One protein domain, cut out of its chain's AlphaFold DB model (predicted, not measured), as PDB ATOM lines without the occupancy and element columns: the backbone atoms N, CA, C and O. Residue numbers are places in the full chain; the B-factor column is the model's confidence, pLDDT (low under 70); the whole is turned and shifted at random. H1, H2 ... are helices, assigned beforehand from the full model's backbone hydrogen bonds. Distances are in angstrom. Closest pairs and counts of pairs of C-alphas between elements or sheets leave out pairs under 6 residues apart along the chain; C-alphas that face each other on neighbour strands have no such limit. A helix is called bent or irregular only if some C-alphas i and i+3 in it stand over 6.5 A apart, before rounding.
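Overview. This is residues 12 to 36 and 52 to 147 of the 339 residues of an uncharacterized protein of Stagonospora sp. SRC1lsM3a (UniProt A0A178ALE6). The printed part is a rod-shaped bundle of long helices: H1, H5 and H6 lie nearly side by side along its length, and H2 and H3, one after the other, make a broken fourth column. The small H4 sits at one end of the rod, and residues 112 to 119 turn from H5 to H6 at the other. There are 121 residues printed, with six named helices in the order H1 to H6 and no named strand; the class is all helix. The whole is only just compact, close to loose, with a radius of gyration of the C-alphas of 15.8 A, and spans 54 by 26 by 20 A.

Arrangement. Start with H1, residues 12 to 36, and compare it with H5, residues 85 to 111, assigned as one helix by its hydrogen bonds but bent where C-alphas 101 and 104 are 6.6 A apart. Its arms, H5a of residues 85 to 101 and H5b of residues 104 to 111, stand at a shallow tilt of 30 degrees. H1 touches H5a with residues 14 to 22 alone, closest at the C-alphas of Ile 18 and Leu 95, 5.2 A, at a shallow tilt of 11 degrees, the same way. With residues 25 to 35 alone it touches H5b, closest at the C-alphas of Trp 32 and Ala 110, 4.4 A, the same way at a shallow tilt of 34 degrees, only just short of steep. The hub is H6, residues 120 to 146, touching three helices. It touches H5a at a shallow tilt of 9 degrees, opposite ways, closest at the C-alphas of Cys 87 and Ala 137, 5.3 A. It touches H3, residues 63 to 76, at a shallow tilt of 13 degrees, the same way, closest at the C-alphas of Val 65 and Leu 135, 5.3 A. With residues 120 to 128 alone it touches H2, residues 54 to 58, closest at the C-alphas of Leu 55 and Ile 124, 5.7 A. H4, residues 78 to 82, touches H3, closest at the C-alphas of Phe 80 and Lys 73, 5.7 A. H3 and H5a are apart. Every O i to N i+4 pair is within hydrogen-bond range in H1, H2, H3, H4, H5a, H5b and H6.

Along the chain. Find C-alpha 12 at (505.966, 257.496, 680.909); from there H1 runs 36.0 A to C-alpha 36. H3 is 19.8 A long, H5a 23.9 A and H5b 10.7 A. H6 runs 39.4 A from C-alpha 120 at (504.583, 285.319, 688.887) to C-alpha 146 at (522.713, 254.440, 672.519).

Size, cuts and confidence. The C-alphas of Ser 113 and Ala 147, the two farthest apart, are 54.6 A from each other. Residues 37 to 51 are not printed, and C-alphas 36 and 52 are 16.8 A apart across this cut. The link from H5 to H6 is short. Look in the B-factor column: residue 52 is under 70, and the mean pLDDT of the printed part is 92.0.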
ATOM      1  N   PHE A  12     507.191 257.044 681.568       89.62
ATOM      2  CA  PHE A  12     505.966 257.496 680.909       89.62
ATOM      3  C   PHE A  12     504.872 257.958 681.889       89.62
ATOM      4  O   PHE A  12     504.383 259.082 681.768       89.62
ATOM      5  N   PHE A  13     504.517 257.142 682.891       91.44
ATOM      6  CA  PHE A  13     503.494 257.523 683.875       91.44
ATOM      7  C   PHE A  13     503.923 258.726 684.709       91.44
ATOM      8  O   PHE A  13     503.108 259.596 684.990       91.44
ATOM      9  N   THR A  14     505.212 258.833 685.035       93.00
ATOM     10  CA  THR A  14     505.704 259.980 685.812       93.00
ATOM     11  C   THR A  14     505.641 261.277 685.008       93.00
ATOM     12  O   THR A  14     505.269 262.312 685.552       93.00
ATOM     13  N   LEU A  15     505.948 261.251 683.706       94.62
ATOM     14  CA  LEU A  15     505.729 262.419 682.843       94.62
ATOM     15  C   LEU A  15     504.248 262.776 682.722       94.62
ATOM     16  O   LEU A  15     503.917 263.960 682.720       94.62
ATOM     17  N   TRP A  16     503.375 261.772 682.634       94.12
ATOM     18  CA  TRP A  16     501.932 261.991 682.616       94.12
ATOM     19  C   TRP A  16     501.448 262.655 683.909       94.12
ATOM     20  O   TRP A  16     500.705 263.632 683.846       94.12
ATOM     21  N   ASP A  17     501.934 262.205 685.069       95.00
ATOM     22  CA  ASP A  17     501.638 262.835 686.358       95.00
ATOM     23  C   ASP A  17     502.138 264.284 686.406       95.00
ATOM     24  O   ASP A  17     501.423 265.167 686.873       95.00
ATOM     25  N   ILE A  18     503.336 264.565 685.882       96.44
ATOM     26  CA  ILE A  18     503.869 265.934 685.804       96.44
ATOM     27  C   ILE A  18     502.968 266.822 684.936       96.44
ATOM     28  O   ILE A  18     502.655 267.946 685.331       96.44
ATOM     29  N   ASP A  19     502.556 266.346 683.760       96.50
ATOM     30  CA  ASP A  19     501.684 267.109 682.859       96.50
ATOM     31  C   ASP A  19     500.299 267.336 683.480       96.50
ATOM     32  O   ASP A  19     499.763 268.444 683.438       96.50
ATOM     33  N   ARG A  20     499.764 266.323 684.171       96.38
ATOM     34  CA  ARG A  20     498.528 266.437 684.951       96.38
ATOM     35  C   ARG A  20     498.645 267.475 686.065       96.38
ATOM     36  O   ARG A  20     497.723 268.262 686.262       96.38
ATOM     37  N   GLU A  21     499.762 267.518 686.779       97.25
ATOM     38  CA  GLU A  21     499.994 268.519 687.823       97.25
ATOM     39  C   GLU A  21     500.131 269.937 687.253       97.25
ATOM     40  O   GLU A  21     499.633 270.891 687.859       97.25
ATOM     41  N   PHE A  22     500.724 270.091 686.065       97.88
ATOM     42  CA  PHE A  22     500.701 271.361 685.336       97.88
ATOM     43  C   PHE A  22     499.278 271.776 684.943       97.88
ATOM     44  O   PHE A  22     498.926 272.942 685.121       97.88
ATOM     45  N   GLN A  23     498.449 270.840 684.478       96.38
ATOM     46  CA  GLN A  23     497.050 271.107 684.143       96.38
ATOM     47  C   GLN A  23     496.236 271.517 685.381       96.38
ATOM     48  O   GLN A  23     495.538 272.529 685.351       96.38
ATOM     49  N   ASN A  24     496.402 270.811 686.505       96.69
ATOM     50  CA  ASN A  24     495.789 271.174 687.787       96.69
ATOM     51  C   ASN A  24     496.204 272.593 688.224       96.69
ATOM     52  O   ASN A  24     495.386 273.377 688.711       96.69
ATOM     53  N   ALA A  25     497.481 272.947 688.044       96.56
ATOM     54  CA  ALA A  25     497.979 274.290 688.321       96.56
ATOM     55  C   ALA A  25     497.370 275.344 687.377       96.56
ATOM     56  O   ALA A  25     497.033 276.440 687.828       96.56
ATOM     57  N   HIS A  26     497.193 275.021 686.093       96.62
ATOM     58  CA  HIS A  26     496.536 275.899 685.123       96.62
ATOM     59  C   HIS A  26     495.083 276.188 685.522       96.62
ATOM     60  O   HIS A  26     494.670 277.345 685.544       96.62
ATOM     61  N   GLU A  27     494.325 275.167 685.923       95.75
ATOM     62  CA  GLU A  27     492.944 275.324 686.397       95.75
ATOM     63  C   GLU A  27     492.860 276.194 687.660       95.75
ATOM     64  O   GLU A  27     492.037 277.112 687.738       95.75
ATOM     65  N   ALA A  28     493.745 275.972 688.638       94.75
ATOM     66  CA  ALA A  28     493.823 276.808 689.838       94.75
ATOM     67  C   ALA A  28     494.151 278.273 689.492       94.75
ATOM     68  O   ALA A  28     493.582 279.208 690.065       94.75
ATOM     69  N   TYR A  29     495.037 278.483 688.520       94.75
ATOM     70  CA  TYR A  29     495.378 279.809 688.026       94.75
ATOM     71  C   TYR A  29     494.193 280.505 687.336       94.75
ATOM     72  O   TYR A  29     493.943 281.684 687.602       94.75
ATOM     73  N   GLU A  30     493.408 279.795 686.523       92.62
ATOM     74  CA  GLU A  30     492.183 280.334 685.919       92.62
ATOM     75  C   GLU A  30     491.144 280.726 686.978       92.62
ATOM     76  O   GLU A  30     490.554 281.811 686.903       92.62
ATOM     77  N   GLN A  31     490.962 279.901 688.012       91.81
ATOM     78  CA  GLN A  31     490.081 280.216 689.141       91.81
ATOM     79  C   GLN A  31     490.546 281.474 689.884       91.81
ATOM     80  O   GLN A  31     489.748 282.378 690.159       91.81
ATOM     81  N   TRP A  32     491.847 281.576 690.168       91.25
ATOM     82  CA  TRP A  32     492.433 282.769 690.770       91.25
ATOM     83  C   TRP A  32     492.228 284.007 689.884       91.25
ATOM     84  O   TRP A  32     491.844 285.068 690.394       91.25
ATOM     85  N   GLN A  33     492.417 283.892 688.563       89.94
ATOM     86  CA  GLN A  33     492.187 284.991 687.625       89.94
ATOM     87  C   GLN A  33     490.721 285.429 687.622       89.94
ATOM     88  O   GLN A  33     490.454 286.632 687.656       89.94
ATOM     89  N   ALA A  34     489.772 284.490 687.602       88.25
ATOM     90  CA  ALA A  34     488.342 284.788 687.610       88.25
ATOM     91  C   ALA A  34     487.921 285.578 688.863       88.25
ATOM     92  O   ALA A  34     487.099 286.489 688.773       88.25
ATOM     93  N   ARG A  35     488.530 285.288 690.023       85.56
ATOM     94  CA  ARG A  35     488.283 286.019 691.281       85.56
ATOM     95  C   ARG A  35     488.966 287.390 691.322       85.56
ATOM     96  O   ARG A  35     488.400 288.346 691.855       85.56
ATOM     97  N   ASN A  36     490.182 287.502 690.782       81.56
ATOM     98  CA  ASN A  36     491.014 288.704 690.924       81.56
ATOM     99  C   ASN A  36     490.899 289.707 689.773       81.56
ATOM    100  O   ASN A  36     491.177 290.896 689.977       81.56
ATOM    101  N   ASP A  52     499.990 289.040 677.234       59.47
ATOM    102  CA  ASP A  52     500.142 287.647 676.856       59.47
ATOM    103  C   ASP A  52     500.263 286.840 678.150       59.47
ATOM    104  O   ASP A  52     501.121 287.171 678.971       59.47
ATOM    105  N   ASP A  53     499.343 285.901 678.390       85.06
ATOM    106  CA  ASP A  53     499.248 285.179 679.662       85.06
ATOM    107  C   ASP A  53     500.427 284.211 679.781       85.06
ATOM    108  O   ASP A  53     500.338 283.012 679.510       85.06
ATOM    109  N   ALA A  54     501.588 284.791 680.071       90.31
ATOM    110  CA  ALA A  54     502.872 284.129 680.028       90.31
ATOM    111  C   ALA A  54     502.902 282.979 681.030       90.31
ATOM    112  O   ALA A  54     503.439 281.922 680.707       90.31
ATOM    113  N   LEU A  55     502.275 283.165 682.198       91.75
ATOM    114  CA  LEU A  55     502.153 282.122 683.204       91.75
ATOM    115  C   LEU A  55     501.274 280.977 682.693       91.75
ATOM    116  O   LEU A  55     501.769 279.855 682.635       91.75
ATOM    117  N   GLY A  56     500.057 281.251 682.209       91.81
ATOM    118  CA  GLY A  56     499.171 280.215 681.658       91.81
ATOM    119  C   GLY A  56     499.847 279.385 680.559       91.81
ATOM    120  O   GLY A  56     499.886 278.161 680.628       91.81
ATOM    121  N   LYS A  57     500.534 280.040 679.612       92.19
ATOM    122  CA  LYS A  57     501.303 279.350 678.555       92.19
ATOM    123  C   LYS A  57     502.461 278.495 679.087       92.19
ATOM    124  O   LYS A  57     502.915 277.578 678.401       92.19
ATOM    125  N   THR A  58     503.001 278.818 680.261       94.31
ATOM    126  CA  THR A  58     504.117 278.076 680.867       94.31
ATOM    127  C   THR A  58     503.682 276.896 681.728       94.31
ATOM    128  O   THR A  58     504.522 276.029 681.963       94.31
ATOM    129  N   LEU A  59     502.409 276.821 682.128       95.12
ATOM    130  CA  LEU A  59     501.830 275.727 682.918       95.12
ATOM    131  C   LEU A  59     501.460 274.527 682.034       95.12
ATOM    132  O   LEU A  59     500.317 274.098 681.966       95.12
ATOM    133  N   SER A  60     502.444 274.008 681.309       95.12
ATOM    134  CA  SER A  60     502.344 272.769 680.534       95.12
ATOM    135  C   SER A  60     503.723 272.134 680.444       95.12
ATOM    136  O   SER A  60     504.724 272.856 680.448       95.12
ATOM    137  N   LEU A  61     503.807 270.809 680.309       92.44
ATOM    138  CA  LEU A  61     505.092 270.123 680.130       92.44
ATOM    139  C   LEU A  61     505.727 270.433 678.758       92.44
ATOM    140  O   LEU A  61     506.946 270.513 678.607       92.44
ATOM    141  N   GLY A  62     504.888 270.715 677.762       92.56
ATOM    142  CA  GLY A  62     505.292 271.182 676.441       92.56
ATOM    143  C   GLY A  62     505.594 270.063 675.438       92.56
ATOM    144  O   GLY A  62     506.057 268.974 675.766       92.56
ATOM    145  N   ARG A  63     505.379 270.374 674.153       94.00
ATOM    146  CA  ARG A  63     505.456 269.414 673.033       94.00
ATOM    147  C   ARG A  63     506.849 268.836 672.780       94.00
ATOM    148  O   ARG A  63     506.984 267.849 672.070       94.00
ATOM    149  N   GLN A  64     507.907 269.484 673.264       95.19
ATOM    150  CA  GLN A  64     509.270 268.993 673.053       95.19
ATOM    151  C   GLN A  64     509.559 267.755 673.903       95.19
ATOM    152  O   GLN A  64     510.105 266.797 673.375       95.19
ATOM    153  N   VAL A  65     509.112 267.743 675.162       96.19
ATOM    154  CA  VAL A  65     509.245 266.580 676.051       96.19
ATOM    155  C   VAL A  65     508.482 265.383 675.477       96.19
ATOM    156  O   VAL A  65     509.033 264.293 675.389       96.19
ATOM    157  N   GLN A  66     507.253 265.609 674.993       94.81
ATOM    158  CA  GLN A  66     506.459 264.578 674.310       94.81
ATOM    159  C   GLN A  66     507.171 264.039 673.063       94.81
ATOM    160  O   GLN A  66     507.265 262.832 672.898       94.81
ATOM    161  N   ARG A  67     507.738 264.913 672.218       97.12
ATOM    162  CA  ARG A  67     508.495 264.482 671.029       97.12
ATOM    163  C   ARG A  67     509.696 263.608 671.381       97.12
ATOM    164  O   ARG A  67     509.863 262.578 670.751       97.12
ATOM    165  N   VAL A  68     510.500 263.988 672.376       97.38
ATOM    166  CA  VAL A  68     511.658 263.172 672.792       97.38
ATOM    167  C   VAL A  68     511.206 261.835 673.380       97.38
ATOM    168  O   VAL A  68     511.836 260.817 673.109       97.38
ATOM    169  N   MET A  69     510.095 261.810 674.124       95.75
ATOM    170  CA  MET A  69     509.514 260.559 674.618       95.75
ATOM    171  C   MET A  69     509.085 259.634 673.470       95.75
ATOM    172  O   MET A  69     509.472 258.468 673.461       95.75
ATOM    173  N   GLU A  70     508.355 260.151 672.478       96.00
ATOM    174  CA  GLU A  70     507.948 259.365 671.304       96.00
ATOM    175  C   GLU A  70     509.156 258.900 670.482       96.00
ATOM    176  O   GLU A  70     509.241 257.726 670.141       96.00
ATOM    177  N   THR A  71     510.150 259.760 670.243       97.44
ATOM    178  CA  THR A  71     511.387 259.365 669.551       97.44
ATOM    179  C   THR A  71     512.130 258.260 670.306       97.44
ATOM    180  O   THR A  71     512.543 257.272 669.705       97.44
ATOM    181  N   GLY A  72     512.275 258.367 671.629       95.31
ATOM    182  CA  GLY A  72     512.902 257.310 672.425       95.31
ATOM    183  C   GLY A  72     512.101 256.002 672.404       95.31
ATOM    184  O   GLY A  72     512.685 254.919 672.335       95.31
ATOM    185  N   LYS A  73     510.767 256.084 672.388       95.44
ATOM    186  CA  LYS A  73     509.879 254.927 672.229       95.44
ATOM    187  C   LYS A  73     510.013 254.279 670.850       95.44
ATOM    188  O   LYS A  73     510.069 253.056 670.771       95.44
ATOM    189  N   GLU A  74     510.107 255.063 669.781       97.00
ATOM    190  CA  GLU A  74     510.345 254.560 668.422       97.00
ATOM    191  C   GLU A  74     511.696 253.838 668.314       97.00
ATOM    192  O   GLU A  74     511.778 252.771 667.706       97.00
ATOM    193  N   LEU A  75     512.745 254.378 668.945       96.06
ATOM    194  CA  LEU A  75     514.101 253.823 668.883       96.06
ATOM    195  C   LEU A  75     514.298 252.575 669.757       96.06
ATOM    196  O   LEU A  75     515.002 251.643 669.365       96.06
ATOM    197  N   PHE A  76     513.703 252.543 670.951       94.44
ATOM    198  CA  PHE A  76     514.033 251.547 671.982       94.44
ATOM    199  C   PHE A  76     512.822 250.774 672.530       94.44
ATOM    200  O   PHE A  76     512.989 249.879 673.368       94.44
ATOM    201  N   GLY A  77     511.610 251.091 672.073       93.56
ATOM    202  CA  GLY A  77     510.367 250.422 672.453       93.56
ATOM    203  C   GLY A  77     510.000 250.587 673.929       93.56
ATOM    204  O   GLY A  77     510.329 251.578 674.585       93.56
ATOM    205  N   SER A  78     509.349 249.561 674.482       90.00
ATOM    206  CA  SER A  78     508.855 249.542 675.868       90.00
ATOM    207  C   SER A  78     509.952 249.702 676.925       90.00
ATOM    208  O   SER A  78     509.682 250.147 678.040       90.00
ATOM    209  N   ARG A  79     511.212 249.394 676.587       88.44
ATOM    210  CA  ARG A  79     512.348 249.594 677.498       88.44
ATOM    211  C   ARG A  79     512.589 251.069 677.807       88.44
ATOM    212  O   ARG A  79     513.024 251.381 678.909       88.44
ATOM    213  N   PHE A  80     512.321 251.961 676.859       92.94
ATOM    214  CA  PHE A  80     512.470 253.399 677.070       92.94
ATOM    215  C   PHE A  80     511.274 254.005 677.805       92.94
ATOM    216  O   PHE A  80     511.464 254.874 678.651       92.94
ATOM    217  N   GLU A  81     510.064 253.493 677.556       90.44
ATOM    218  CA  GLU A  81     508.867 253.866 678.327       90.44
ATOM    219  C   GLU A  81     509.003 253.488 679.805       90.44
ATOM    220  O   GLU A  81     508.622 254.258 680.694       90.44
ATOM    221  N   GLN A  82     509.581 252.311 680.066       88.38
ATOM    222  CA  GLN A  82     510.006 251.918 681.401       88.38
ATOM    223  C   GLN A  82     511.088 252.884 681.895       88.38
ATOM    224  O   GLN A  82     510.944 253.476 682.956       88.38
ATOM    225  N   GLY A  83     512.112 253.125 681.081       88.81
ATOM    226  CA  GLY A  83     513.209 254.037 681.383       88.81
ATOM    227  C   GLY A  83     514.170 253.492 682.434       88.81
ATOM    228  O   GLY A  83     514.063 252.348 682.885       88.81
ATOM    229  N   ASP A  84     515.170 254.300 682.778       87.62
ATOM    230  CA  ASP A  84     516.194 253.930 683.758       87.62
ATOM    231  C   ASP A  84     515.977 254.602 685.125       87.62
ATOM    232  O   ASP A  84     515.259 255.593 685.272       87.62
ATOM    233  N   ALA A  85     516.615 254.052 686.163       82.69
ATOM    234  CA  ALA A  85     516.470 254.550 687.531       82.69
ATOM    235  C   ALA A  85     516.944 256.008 687.698       82.69
ATOM    236  O   ALA A  85     516.445 256.722 688.575       82.69
ATOM    237  N   THR A  86     517.894 256.458 686.874       85.19
ATOM    238  CA  THR A  86     518.448 257.816 686.927       85.19
ATOM    239  C   THR A  86     517.417 258.817 686.419       85.19
ATOM    240  O   THR A  86     517.052 259.738 687.150       85.19
ATOM    241  N   CYS A  87     516.884 258.592 685.216       91.25
ATOM    242  CA  CYS A  87     515.823 259.388 684.611       91.25
ATOM    243  C   CYS A  87     514.593 259.425 685.519       91.25
ATOM    244  O   CYS A  87     514.126 260.503 685.892       91.25
ATOM    245  N   GLN A  88     514.148 258.261 686.000       89.06
ATOM    246  CA  GLN A  88     513.004 258.166 686.901       89.06
ATOM    247  C   GLN A  88     513.186 259.005 688.172       89.06
ATOM    248  O   GLN A  88     512.251 259.678 688.616       89.06
ATOM    249  N   THR A  89     514.379 258.983 688.771       84.56
ATOM    250  CA  THR A  89     514.681 259.767 689.979       84.56
ATOM    251  C   THR A  89     514.585 261.265 689.697       84.56
ATOM    252  O   THR A  89     514.002 262.005 690.495       84.56
ATOM    253  N   VAL A  90     515.116 261.713 688.556       88.12
ATOM    254  CA  VAL A  90     515.058 263.119 688.136       88.12
ATOM    255  C   VAL A  90     513.615 263.558 687.892       88.12
ATOM    256  O   VAL A  90     513.203 264.592 688.423       88.12
ATOM    257  N   LEU A  91     512.826 262.766 687.161       93.94
ATOM    258  CA  LEU A  91     511.421 263.071 686.883       93.94
ATOM    259  C   LEU A  91     510.574 263.082 688.158       93.94
ATOM    260  O   LEU A  91     509.822 264.026 688.387       93.94
ATOM    261  N   SER A  92     510.756 262.099 689.040       90.19
ATOM    262  CA  SER A  92     510.047 262.045 690.326       90.19
ATOM    263  C   SER A  92     510.356 263.270 691.194       90.19
ATOM    264  O   SER A  92     509.472 263.804 691.860       90.19
ATOM    265  N   ALA A  93     511.601 263.762 691.168       88.00
ATOM    266  CA  ALA A  93     511.955 265.009 691.839       88.00
ATOM    267  C   ALA A  93     511.250 266.220 691.206       88.00
ATOM    268  O   ALA A  93     510.763 267.084 691.933       88.00
ATOM    269  N   GLN A  94     511.148 266.280 689.874       95.81
ATOM    270  CA  GLN A  94     510.435 267.367 689.200       95.81
ATOM    271  C   GLN A  94     508.923 267.342 689.467       95.81
ATOM    272  O   GLN A  94     508.337 268.409 689.629       95.81
ATOM    273  N   LEU A  95     508.304 266.165 689.592       94.81
ATOM    274  CA  LEU A  95     506.897 266.030 689.986       94.81
ATOM    275  C   LEU A  95     506.621 266.705 691.337       94.81
ATOM    276  O   LEU A  95     505.712 267.527 691.445       94.81
ATOM    277  N   LEU A  96     507.459 266.430 692.343       91.19
ATOM    278  CA  LEU A  96     507.353 267.079 693.653       91.19
ATOM    279  C   LEU A  96     507.528 268.601 693.544       91.19
ATOM    280  O   LEU A  96     506.818 269.355 694.206       91.19
ATOM    281  N   ARG A  97     508.435 269.075 692.682       95.06
ATOM    282  CA  ARG A  97     508.616 270.516 692.461       95.06
ATOM    283  C   ARG A  97     507.382 271.171 691.849       95.06
ATOM    284  O   ARG A  97     506.989 272.229 692.327       95.06
ATOM    285  N   VAL A  98     506.727 270.556 690.858       95.94
ATOM    286  CA  VAL A  98     505.458 271.091 690.322       95.94
ATOM    287  C   VAL A  98     504.408 271.173 691.431       95.94
ATOM    288  O   VAL A  98     503.758 272.208 691.582       95.94
ATOM    289  N   GLN A  99     504.285 270.123 692.246       93.75
ATOM    290  CA  GLN A  99     503.320 270.070 693.345       93.75
ATOM    291  C   GLN A  99     503.535 271.196 694.366       93.75
ATOM    292  O   GLN A  99     502.590 271.917 694.682       93.75
ATOM    293  N   TYR A 100     504.763 271.372 694.863       93.00
ATOM    294  CA  TYR A 100     505.045 272.291 695.971       93.00
ATOM    295  C   TYR A 100     505.372 273.725 695.547       93.00
ATOM    296  O   TYR A 100     505.003 274.656 696.256       93.00
ATOM    297  N   GLU A 101     506.061 273.925 694.423       93.25
ATOM    298  CA  GLU A 101     506.517 275.258 693.998       93.25
ATOM    299  C   GLU A 101     505.506 275.956 693.074       93.25
ATOM    300  O   GLU A 101     505.521 277.182 692.976       93.25
ATOM    301  N   ILE A 102     504.619 275.208 692.401       96.06
ATOM    302  CA  ILE A 102     503.665 275.766 691.429       96.06
ATOM    303  C   ILE A 102     502.213 275.523 691.856       96.06
ATOM    304  O   ILE A 102     501.470 276.483 692.069       96.06
ATOM    305  N   ARG A 103     501.787 274.257 691.986       95.00
ATOM    306  CA  ARG A 103     500.376 273.920 692.231       95.00
ATOM    307  C   ARG A 103     499.909 274.402 693.598       95.00
ATOM    308  O   ARG A 103     498.850 275.026 693.679       95.00
ATOM    309  N   GLN A 104     500.667 274.114 694.655       93.06
ATOM    310  CA  GLN A 104     500.285 274.457 696.025       93.06
ATOM    311  C   GLN A 104     500.101 275.978 696.202       93.06
ATOM    312  O   GLN A 104     499.006 276.375 696.598       93.06
ATOM    313  N   PRO A 105     501.045 276.859 695.806       92.62
ATOM    314  CA  PRO A 105     500.857 278.298 695.981       92.62
ATOM    315  C   PRO A 105     499.722 278.880 695.124       92.62
ATOM    316  O   PRO A 105     499.049 279.817 695.557       92.62
ATOM    317  N   LEU A 106     499.478 278.330 693.923       93.56
ATOM    318  CA  LEU A 106     498.340 278.726 693.082       93.56
ATOM    319  C   LEU A 106     497.008 278.317 693.705       93.56
ATOM    320  O   LEU A 106     496.085 279.124 693.748       93.56
ATOM    321  N   THR A 107     496.931 277.093 694.223       93.56
ATOM    322  CA  THR A 107     495.751 276.554 694.910       93.56
ATOM    323  C   THR A 107     495.456 277.370 696.166       93.56
ATOM    324  O   THR A 107     494.349 277.884 696.324       93.56
ATOM    325  N   ASP A 108     496.461 277.579 697.015       91.25
ATOM    326  CA  ASP A 108     496.333 278.370 698.236       91.25
ATOM    327  C   ASP A 108     495.849 279.786 697.902       91.25
ATOM    328  O   ASP A 108     494.871 280.261 698.472       91.25
ATOM    329  N   SER A 109     496.442 280.429 696.893       90.00
ATOM    330  CA  SER A 109     496.019 281.763 696.446       90.00
ATOM    331  C   SER A 109     494.616 281.778 695.834       90.00
ATOM    332  O   SER A 109     493.902 282.773 695.967       90.00
ATOM    333  N   ALA A 110     494.212 280.711 695.140       88.56
ATOM    334  CA  ALA A 110     492.894 280.594 694.526       88.56
ATOM    335  C   ALA A 110     491.788 280.458 695.576       88.56
ATOM    336  O   ALA A 110     490.712 281.026 695.378       88.56
ATOM    337  N   PHE A 111     492.043 279.759 696.690       86.38
ATOM    338  CA  PHE A 111     491.047 279.484 697.731       86.38
ATOM    339  C   PHE A 111     491.092 280.435 698.932       86.38
ATOM    340  O   PHE A 111     490.080 280.557 699.626       86.38
ATOM    341  N   HIS A 112     492.191 281.157 699.165       85.94
ATOM    342  CA  HIS A 112     492.281 282.063 700.308       85.94
ATOM    343  C   HIS A 112     491.313 283.255 700.190       85.94
ATOM    344  O   HIS A 112     491.206 283.909 699.153       85.94
ATOM    345  N   SER A 113     490.629 283.583 701.290       77.00
ATOM    346  CA  SER A 113     489.726 284.743 701.376       77.00
ATOM    347  C   SER A 113     490.427 286.097 701.198       77.00
ATOM    348  O   SER A 113     489.791 287.077 700.809       77.00
ATOM    349  N   THR A 114     491.728 286.167 701.485       79.81
ATOM    350  CA  THR A 114     492.531 287.390 701.377       79.81
ATOM    351  C   THR A 114     493.235 287.424 700.026       79.81
ATOM    352  O   THR A 114     493.780 286.419 699.579       79.81
ATOM    353  N   ARG A 115     493.271 288.592 699.373       75.69
ATOM    354  CA  ARG A 115     494.001 288.761 698.109       75.69
ATOM    355  C   ARG A 115     495.505 288.682 698.358       75.69
ATOM    356  O   ARG A 115     496.103 289.647 698.826       75.69
ATOM    357  N   ILE A 116     496.094 287.539 698.034       77.88
ATOM    358  CA  ILE A 116     497.541 287.324 698.056       77.88
ATOM    359  C   ILE A 116     498.098 287.614 696.660       77.88
ATOM    360  O   ILE A 116     497.511 287.231 695.645       77.88
ATOM    361  N   SER A 117     499.217 288.339 696.616       82.56
ATOM    362  CA  SER A 117     499.957 288.592 695.380       82.56
ATOM    363  C   SER A 117     500.706 287.327 694.969       82.56
ATOM    364  O   SER A 117     501.443 286.771 695.782       82.56
ATOM    365  N   LEU A 118     500.523 286.874 693.728       85.69
ATOM    366  CA  LEU A 118     501.211 285.689 693.217       85.69
ATOM    367  C   LEU A 118     502.669 286.013 692.840       85.69
ATOM    368  O   LEU A 118     502.901 287.031 692.180       85.69
ATOM    369  N   PRO A 119     503.645 285.148 693.174       90.00
ATOM    370  CA  PRO A 119     505.028 285.287 692.723       90.00
ATOM    371  C   PRO A 119     505.175 284.829 691.256       90.00
ATOM    372  O   PRO A 119     505.706 283.761 690.959       90.00
ATOM    373  N   TYR A 120     504.669 285.640 690.321       90.81
ATOM    374  CA  TYR A 120     504.583 285.319 688.887       90.81
ATOM    375  C   TYR A 120     505.914 284.900 688.255       90.81
ATOM    376  O   TYR A 120     505.983 283.865 687.590       90.81
ATOM    377  N   ASP A 121     506.961 285.701 688.447       91.38
ATOM    378  CA  ASP A 121     508.250 285.469 687.794       91.38
ATOM    379  C   ASP A 121     508.910 284.182 688.296       91.38
ATOM    380  O   ASP A 121     509.449 283.411 687.501       91.38
ATOM    381  N   GLU A 122     508.801 283.902 689.597       91.50
ATOM    382  CA  GLU A 122     509.310 282.671 690.208       91.50
ATOM    383  C   GLU A 122     508.592 281.442 689.642       91.50
ATOM    384  O   GLU A 122     509.251 280.507 689.194       91.50
ATOM    385  N   MET A 123     507.258 281.475 689.543       94.44
ATOM    386  CA  MET A 123     506.477 280.375 688.962       94.44
ATOM    387  C   MET A 123     506.834 280.118 687.493       94.44
ATOM    388  O   MET A 123     507.007 278.967 687.088       94.44
ATOM    389  N   ILE A 124     506.995 281.178 686.693       95.00
ATOM    390  CA  ILE A 124     507.401 281.066 685.283       95.00
ATOM    391  C   ILE A 124     508.808 280.465 685.169       95.00
ATOM    392  O   ILE A 124     509.041 279.586 684.328       95.00
ATOM    393  N   MET A 125     509.756 280.933 685.988       94.12
ATOM    394  CA  MET A 125     511.125 280.413 686.014       94.12
ATOM    395  C   MET A 125     511.150 278.939 686.419       94.12
ATOM    396  O   MET A 125     511.780 278.129 685.734       94.12
ATOM    397  N   THR A 126     510.410 278.570 687.465       93.31
ATOM    398  CA  THR A 126     510.295 277.191 687.936       93.31
ATOM    399  C   THR A 126     509.674 276.287 686.873       93.31
ATOM    400  O   THR A 126     510.264 275.262 686.536       93.31
ATOM    401  N   ALA A 127     508.562 276.684 686.247       96.69
ATOM    402  CA  ALA A 127     507.917 275.899 685.192       96.69
ATOM    403  C   ALA A 127     508.839 275.667 683.980       96.69
ATOM    404  O   ALA A 127     508.888 274.577 683.405       96.69
ATOM    405  N   LYS A 128     509.612 276.684 683.574       96.06
ATOM    406  CA  LYS A 128     510.624 276.549 682.509       96.06
ATOM    407  C   LYS A 128     511.783 275.635 682.923       96.06
ATOM    408  O   LYS A 128     512.211 274.809 682.120       96.06
ATOM    409  N   SER A 129     512.272 275.765 684.158       95.62
ATOM    410  CA  SER A 129     513.345 274.929 684.716       95.62
ATOM    411  C   SER A 129     512.944 273.454 684.772       95.62
ATOM    412  O   SER A 129     513.715 272.603 684.328       95.62
ATOM    413  N   ILE A 130     511.730 273.159 685.241       95.75
ATOM    414  CA  ILE A 130     511.184 271.800 685.314       95.75
ATOM    415  C   ILE A 130     511.142 271.171 683.922       95.75
ATOM    416  O   ILE A 130     511.725 270.110 683.720       95.75
ATOM    417  N   ARG A 131     510.563 271.863 682.931       97.19
ATOM    418  CA  ARG A 131     510.517 271.375 681.543       97.19
ATOM    419  C   ARG A 131     511.890 271.062 680.968       97.19
ATOM    420  O   ARG A 131     512.074 270.002 680.381       97.19
ATOM    421  N   ARG A 132     512.849 271.979 681.138       96.50
ATOM    422  CA  ARG A 132     514.225 271.781 680.667       96.50
ATOM    423  C   ARG A 132     514.870 270.573 681.341       96.50
ATOM    424  O   ARG A 132     515.542 269.800 680.679       96.50
ATOM    425  N   THR A 133     514.641 270.398 682.638       92.75
ATOM    426  CA  THR A 133     515.196 269.269 683.394       92.75
ATOM    427  C   THR A 133     514.588 267.942 682.941       92.75
ATOM    428  O   THR A 133     515.325 266.982 682.750       92.75
ATOM    429  N   CYS A 134     513.271 267.889 682.704       96.94
ATOM    430  CA  CYS A 134     512.617 266.704 682.144       96.94
ATOM    431  C   CYS A 134     513.135 266.376 680.740       96.94
ATOM    432  O   CYS A 134     513.398 265.215 680.448       96.94
ATOM    433  N   LEU A 135     513.307 267.390 679.886       97.56
ATOM    434  CA  LEU A 135     513.860 267.216 678.544       97.56
ATOM    435  C   LEU A 135     515.275 266.630 678.595       97.56
ATOM    436  O   LEU A 135     515.511 265.581 678.005       97.56
ATOM    437  N   ASN A 136     516.172 267.260 679.358       95.06
ATOM    438  CA  ASN A 136     517.546 266.793 679.518       95.06
ATOM    439  C   ASN A 136     517.590 265.358 680.063       95.06
ATOM    440  O   ASN A 136     518.356 264.544 679.573       95.06
ATOM    441  N   ALA A 137     516.744 265.021 681.043       94.56
ATOM    442  CA  ALA A 137     516.706 263.672 681.608       94.56
ATOM    443  C   ALA A 137     516.354 262.601 680.560       94.56
ATOM    444  O   ALA A 137     516.920 261.507 680.593       94.56
ATOM    445  N   LEU A 138     515.445 262.920 679.631       97.19
ATOM    446  CA  LEU A 138     515.077 262.032 678.528       97.19
ATOM    447  C   LEU A 138     516.168 261.952 677.458       97.19
ATOM    448  O   LEU A 138     516.458 260.856 676.989       97.19
ATOM    449  N   GLU A 139     516.786 263.075 677.090       96.56
ATOM    450  CA  GLU A 139     517.905 263.103 676.137       96.56
ATOM    451  C   GLU A 139     519.096 262.295 676.676       96.56
ATOM    452  O   GLU A 139     519.595 261.403 675.997       96.56
ATOM    453  N   GLU A 140     519.465 262.484 677.943       94.12
ATOM    454  CA  GLU A 140     520.506 261.681 678.587       94.12
ATOM    455  C   GLU A 140     520.108 260.197 678.706       94.12
ATOM    456  O   GLU A 140     520.970 259.318 678.694       94.12
ATOM    457  N   GLN A 141     518.811 259.880 678.845       93.69
ATOM    458  CA  GLN A 141     518.340 258.491 678.797       93.69
ATOM    459  C   GLN A 141     518.554 257.891 677.403       93.69
ATOM    460  O   GLN A 141     519.012 256.754 677.315       93.69
ATOM    461  N   ILE A 142     518.267 258.637 676.331       95.31
ATOM    462  CA  ILE A 142     518.558 258.212 674.953       95.31
ATOM    463  C   ILE A 142     520.059 257.954 674.806       95.31
ATOM    464  O   ILE A 142     520.436 256.846 674.438       95.31
ATOM    465  N   GLU A 143     520.910 258.905 675.196       94.00
ATOM    466  CA  GLU A 143     522.370 258.761 675.119       94.00
ATOM    467  C   GLU A 143     522.867 257.507 675.856       94.00
ATOM    468  O   GLU A 143     523.680 256.748 675.328       94.00
ATOM    469  N   ARG A 144     522.342 257.226 677.057       90.19
ATOM    470  CA  ARG A 144     522.690 256.011 677.817       90.19
ATOM    471  C   ARG A 144     522.230 254.723 677.135       90.19
ATOM    472  O   ARG A 144     522.882 253.691 677.290       90.19
ATOM    473  N   PHE A 145     521.112 254.752 676.413       89.88
ATOM    474  CA  PHE A 145     520.617 253.601 675.659       89.88
ATOM    475  C   PHE A 145     521.405 253.387 674.355       89.88
ATOM    476  O   PHE A 145     521.620 252.236 673.962       89.88
ATOM    477  N   GLU A 146     521.862 254.466 673.716       91.88
ATOM    478  CA  GLU A 146     522.713 254.440 672.519       91.88
ATOM    479  C   GLU A 146     524.141 253.993 672.827       91.88
ATOM    480  O   GLU A 146     524.716 253.213 672.064       91.88
ATOM    481  N   ALA A 147     524.700 254.424 673.963       84.94
ATOM    482  CA  ALA A 147     526.060 254.138 674.417       84.94
ATOM    483  C   ALA A 147     526.247 252.687 674.897       84.94
ATOM    484  O   ALA A 147     526.909 252.441 675.896       84.94
TER     485      ALA A 147